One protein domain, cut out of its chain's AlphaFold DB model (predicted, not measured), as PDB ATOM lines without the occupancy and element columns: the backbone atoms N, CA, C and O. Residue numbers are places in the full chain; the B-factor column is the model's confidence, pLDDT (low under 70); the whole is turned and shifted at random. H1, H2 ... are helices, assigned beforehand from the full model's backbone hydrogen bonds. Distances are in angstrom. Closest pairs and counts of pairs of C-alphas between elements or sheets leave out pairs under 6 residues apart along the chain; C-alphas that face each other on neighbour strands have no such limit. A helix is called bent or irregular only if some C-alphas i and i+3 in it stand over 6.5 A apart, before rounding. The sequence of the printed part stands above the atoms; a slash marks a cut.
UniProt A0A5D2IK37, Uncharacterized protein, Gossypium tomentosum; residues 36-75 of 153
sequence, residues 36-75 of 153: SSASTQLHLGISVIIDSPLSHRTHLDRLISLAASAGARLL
ATOM      1  N   SER A  36      -6.543  43.721  41.849       71.62
ATOM      2  CA  SER A  36      -6.679  44.066  40.426       71.62
ATOM      3  C   SER A  36      -7.657  45.225  40.190       71.62
ATOM      4  O   SER A  36      -7.387  46.132  39.396       71.62
ATOM      5  N   SER A  37      -8.769  45.245  40.933       81.81
ATOM      6  CA  SER A  37      -9.743  46.344  40.892       81.81
ATOM      7  C   SER A  37      -9.151  47.635  41.462       81.81
ATOM      8  O   SER A  37      -9.284  48.692  40.845       81.81
ATOM      9  N   ALA A  38      -8.442  47.544  42.594       86.12
ATOM     10  CA  ALA A  38      -7.762  48.687  43.201       86.12
ATOM     11  C   ALA A  38      -6.696  49.275  42.267       86.12
ATOM     12  O   ALA A  38      -6.643  50.488  42.086       86.12
ATOM     13  N   SER A  39      -5.901  48.425  41.612       88.44
ATOM     14  CA  SER A  39      -4.892  48.864  40.646       88.44
ATOM     15  C   SER A  39      -5.499  49.663  39.500       88.44
ATOM     16  O   SER A  39      -5.044  50.768  39.209       88.44
ATOM     17  N   THR A  40      -6.575  49.159  38.895       90.12
ATOM     18  CA  THR A  40      -7.258  49.864  37.803       90.12
ATOM     19  C   THR A  40      -7.770  51.234  38.255       90.12
ATOM     20  O   THR A  40      -7.560  52.227  37.566       90.12
ATOM     21  N   GLN A  41      -8.407  51.308  39.426       92.00
ATOM     22  CA  GLN A  41      -8.945  52.563  39.958       92.00
ATOM     23  C   GLN A  41      -7.844  53.585  40.272       92.00
ATOM     24  O   GLN A  41      -7.974  54.750  39.897       92.00
ATOM     25  N   LEU A  42      -6.739  53.151  40.882       92.88
ATOM     26  CA  LEU A  42      -5.622  54.033  41.216       92.88
ATOM     27  C   LEU A  42      -4.957  54.623  39.966       92.88
ATOM     28  O   LEU A  42      -4.692  55.822  39.934       92.88
ATOM     29  N   HIS A  43      -4.763  53.829  38.906       89.94
ATOM     30  CA  HIS A  43      -4.213  54.335  37.640       89.94
ATOM     31  C   HIS A  43      -5.159  55.305  36.908       89.94
ATOM     32  O   HIS A  43      -4.706  56.091  36.078       89.94
ATOM     33  N   LEU A  44      -6.456  55.294  37.232       93.38
ATOM     34  CA  LEU A  44      -7.432  56.286  36.767       93.38
ATOM     35  C   LEU A  44      -7.491  57.539  37.665       93.38
ATOM     36  O   LEU A  44      -8.324  58.413  37.433       93.38
ATOM     37  N   GLY A  45      -6.639  57.636  38.692       90.88
ATOM     38  CA  GLY A  45      -6.626  58.749  39.645       90.88
ATOM     39  C   GLY A  45      -7.742  58.693  40.693       90.88
ATOM     40  O   GLY A  45      -8.015  59.694  41.352       90.88
ATOM     41  N   ILE A  46      -8.402  57.542  40.857       93.75
ATOM     42  CA  ILE A  46      -9.492  57.353  41.820       93.75
ATOM     43  C   ILE A  46      -8.915  56.784  43.118       93.75
ATOM     44  O   ILE A  46      -8.273  55.734  43.116       93.75
ATOM     45  N   SER A  47      -9.160  57.456  44.246       93.06
ATOM     46  CA  SER A  47      -8.792  56.940  45.571       93.06
ATOM     47  C   SER A  47      -9.627  55.711  45.946       93.06
ATOM     48  O   SER A  47     -10.822  55.656  45.662       93.06
ATOM     49  N   VAL A  48      -9.012  54.740  46.625       93.25
ATOM     50  CA  VAL A  48      -9.631  53.442  46.939       93.25
ATOM     51  C   VAL A  48      -9.586  53.174  48.442       93.25
ATOM     52  O   VAL A  48      -8.553  53.372  49.077       93.25
ATOM     53  N   ILE A  49     -10.692  52.672  48.998       92.94
ATOM     54  CA  ILE A  49     -10.736  52.073  50.338       92.94
ATOM     55  C   ILE A  49     -10.789  50.557  50.170       92.94
ATOM     56  O   ILE A  49     -11.701  50.029  49.530       92.94
ATOM     57  N   ILE A  50      -9.819  49.856  50.753       91.38
ATOM     58  CA  ILE A  50      -9.772  48.394  50.760       91.38
ATOM     59  C   ILE A  50     -10.181  47.917  52.153       91.38
ATOM     60  O   ILE A  50      -9.420  48.030  53.107       91.38
ATOM     61  N   ASP A  51     -11.394  47.384  52.255       87.12
ATOM     62  CA  ASP A  51     -11.919  46.772  53.477       87.12
ATOM     63  C   ASP A  51     -11.611  45.268  53.472       87.12
ATOM     64  O   ASP A  51     -12.363  44.446  52.934       87.12
ATOM     65  N   SER A  52     -10.440  44.909  53.994       81.88
ATOM     66  CA  SER A  52     -10.038  43.516  54.163       81.88
ATOM     67  C   SER A  52      -9.090  43.330  55.352       81.88
ATOM     68  O   SER A  52      -8.346  44.246  55.706       81.88
ATOM     69  N   PRO A  53      -9.073  42.135  55.975       81.00
ATOM     70  CA  PRO A  53      -8.055  41.799  56.958       81.00
ATOM     71  C   PRO A  53      -6.670  41.841  56.319       81.00
ATOM     72  O   PRO A  53      -6.385  41.111  55.363       81.00
ATOM     73  N   LEU A  54      -5.776  42.644  56.888       85.81
ATOM     74  CA  LEU A  54      -4.376  42.676  56.489       85.81
ATOM     75  C   LEU A  54      -3.578  41.642  57.298       85.81
ATOM     76  O   LEU A  54      -2.654  41.969  58.030       85.81
ATOM     77  N   SER A  55      -3.966  40.369  57.206       80.12
ATOM     78  CA  SER A  55      -3.470  39.315  58.107       80.12
ATOM     79  C   SER A  55      -2.060  38.802  57.817       80.12
ATOM     80  O   SER A  55      -1.571  37.967  58.564       80.12
ATOM     81  N   HIS A  56      -1.424  39.245  56.731       82.81
ATOM     82  CA  HIS A  56      -0.072  38.828  56.363       82.81
ATOM     83  C   HIS A  56       0.737  40.019  55.862       82.81
ATOM     84  O   HIS A  56       0.264  40.777  55.009       82.81
ATOM     85  N   ARG A  57       1.999  40.108  56.295       87.00
ATOM     86  CA  ARG A  57       2.955  41.122  55.829       87.00
ATOM     87  C   ARG A  57       3.073  41.167  54.301       87.00
ATOM     88  O   ARG A  57       3.102  42.245  53.725       87.00
ATOM     89  N   THR A  58       3.009  40.018  53.630       88.06
ATOM     90  CA  THR A  58       3.056  39.943  52.160       88.06
ATOM     91  C   THR A  58       1.903  40.694  51.484       88.06
ATOM     92  O   THR A  58       2.058  41.181  50.366       88.06
ATOM     93  N   HIS A  59       0.737  40.811  52.132       88.00
ATOM     94  CA  HIS A  59      -0.352  41.647  51.621       88.00
ATOM     95  C   HIS A  59      -0.019  43.134  51.759       88.00
ATOM     96  O   HIS A  59      -0.255  43.883  50.815       88.00
ATOM     97  N   LEU A  60       0.579  43.550  52.881       91.00
ATOM     98  CA  LEU A  60       1.069  44.917  53.041       91.00
ATOM     99  C   LEU A  60       2.138  45.250  51.991       91.00
ATOM    100  O   LEU A  60       2.030  46.279  51.335       91.00
ATOM    101  N   ASP A  61       3.116  44.369  51.769       92.25
ATOM    102  CA  ASP A  61       4.183  44.604  50.785       92.25
ATOM    103  C   ASP A  61       3.616  44.813  49.369       92.25
ATOM    104  O   ASP A  61       4.063  45.691  48.628       92.25
ATOM    105  N   ARG A  62       2.566  44.064  49.006       91.56
ATOM    106  CA  ARG A  62       1.847  44.251  47.735       91.56
ATOM    107  C   ARG A  62       1.117  45.591  47.665       91.56
ATOM    108  O   ARG A  62       1.155  46.231  46.620       91.56
ATOM    109  N   LEU A  63       0.474  46.026  48.750       93.25
ATOM    110  CA  LEU A  63      -0.186  47.337  48.805       93.25
ATOM    111  C   LEU A  63       0.822  48.485  48.711       93.25
ATOM    112  O   LEU A  63       0.560  49.455  48.006       93.25
ATOM    113  N   ILE A  64       1.984  48.360  49.362       94.25
ATOM    114  CA  ILE A  64       3.085  49.327  49.259       94.25
ATOM    115  C   ILE A  64       3.568  49.410  47.809       94.25
ATOM    116  O   ILE A  64       3.648  50.503  47.251       94.25
ATOM    117  N   SER A  65       3.835  48.261  47.178       93.75
ATOM    118  CA  SER A  65       4.266  48.216  45.777       93.75
ATOM    119  C   SER A  65       3.227  48.825  44.835       93.75
ATOM    120  O   SER A  65       3.600  49.546  43.913       93.75
ATOM    121  N   LEU A  66       1.938  48.548  45.059       91.75
ATOM    122  CA  LEU A  66       0.855  49.080  44.238       91.75
ATOM    123  C   LEU A  66       0.708  50.601  44.392       91.75
ATOM    124  O   LEU A  66       0.553  51.316  43.401       91.75
ATOM    125  N   ALA A  67       0.757  51.100  45.628       92.88
ATOM    126  CA  ALA A  67       0.692  52.530  45.898       92.88
ATOM    127  C   ALA A  67       1.872  53.258  45.238       92.88
ATOM    128  O   ALA A  67       1.663  54.237  44.524       92.88
ATOM    129  N   ALA A  68       3.086  52.717  45.374       93.56
ATOM    130  CA  ALA A  68       4.278  53.258  44.731       93.56
ATOM    131  C   ALA A  68       4.160  53.275  43.197       93.56
ATOM    132  O   ALA A  68       4.456  54.298  42.581       93.56
ATOM    133  N   SER A  69       3.682  52.189  42.570       93.31
ATOM    134  CA  SER A  69       3.543  52.128  41.108       93.31
ATOM    135  C   SER A  69       2.505  53.106  40.558       93.31
ATOM    136  O   SER A  69       2.671  53.614  39.454       93.31
ATOM    137  N   ALA A  70       1.451  53.385  41.327       92.31
ATOM    138  CA  ALA A  70       0.407  54.331  40.945       92.31
ATOM    139  C   ALA A  70       0.705  55.783  41.374       92.31
ATOM    140  O   ALA A  70      -0.121  56.663  41.142       92.31
ATOM    141  N   GLY A  71       1.843  56.049  42.036       93.25
ATOM    142  CA  GLY A  71       2.137  57.361  42.626       93.25
ATOM    143  C   GLY A  71       1.135  57.780  43.713       93.25
ATOM    144  O   GLY A  71       0.929  58.969  43.949       93.25
ATOM    145  N   ALA A  72       0.482  56.808  44.349       94.19
ATOM    146  CA  ALA A  72      -0.543  57.010  45.358       94.19
ATOM    147  C   ALA A  72       0.036  56.919  46.777       94.19
ATOM    148  O   ALA A  72       1.077  56.311  47.024       94.19
ATOM    149  N   ARG A  73      -0.688  57.497  47.739       94.62
ATOM    150  CA  ARG A  73      -0.377  57.370  49.168       94.62
ATOM    151  C   ARG A  73      -1.117  56.174  49.753       94.62
ATOM    152  O   ARG A  73      -2.295  55.977  49.459       94.62
ATOM    153  N   LEU A  74      -0.438  55.411  50.606       95.69
ATOM    154  CA  LEU A  74      -1.030  54.318  51.373       95.69
ATOM    155  C   LEU A  74      -1.209  54.756  52.827       95.69
ATOM    156  O   LEU A  74      -0.267  55.248  53.440       95.69
ATOM    157  N   LEU A  75      -2.404  54.543  53.371       96.38
ATOM    158  CA  LEU A  75      -2.711  54.737  54.784       96.38
ATOM    159  C   LEU A  75      -3.373  53.473  55.329       96.38
ATOM    160  O   LEU A  75      -4.104  52.792  54.606       96.38
TER     161      LEU A  75
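What this domain is: This is residues 36 to 75 of the 153 residues of an uncharacterized protein of Gossypium tomentosum (UniProt A0A5D2IK37). A short helix, H1, and a longer one, H2, lie loosely side by side and run the same way, and the link of residues 44 to 56 sweeps back in a wide arc from the end of H1 to the beginning of H2. After H2, the final residues 70 to 75 fold back as a tail without a named element. The printed part has 40 residues with two named helices, H1 then H2, and no named strand; the class is all helix. The whole is compact, with a radius of gyration of the C-alphas of 9.8 A, and elongated, spanning 27 by 18 by 18 A.

How they stand to each other: H1, residues 36 to 43, and H2, residues 57 to 69, are close but not clearly touching, with 1 pair of C-alphas within 8 A. Their closest C-alphas are those of Ser 39 and Leu 66, 6.8 A apart. The two helices stand at a shallow tilt of 32 degrees and run the same way, with their centres 12.7 A apart. In H1 and H2 every O i to N i+4 pair is within hydrogen-bond range.

Where its parts are: H1 begins at C-alpha 36, at (-6.679, 44.066, 40.426), and ends at C-alpha 43, 10.9 A away. H2 begins at C-alpha 57, at (2.955, 41.122, 55.829), and ends at C-alpha 69, at (3.543, 52.128, 41.108); its length from first to last C-alpha is 18.4 A. Neither helix is bent or irregular.

The domain as a whole: The two C-alphas farthest apart are those of Leu 44 and Ser 55, 27.6 A. The C-alphas of Ser 36 and Leu 75, the first and last printed, are 18.3 A apart. The link from H1 to H2, with 13 residues, is long; its C-alphas lie 8 to 15 A from the mean of all C-alphas. The printed part has no cut. The mean pLDDT of the printed part is 89.9, and no printed residue is under 70.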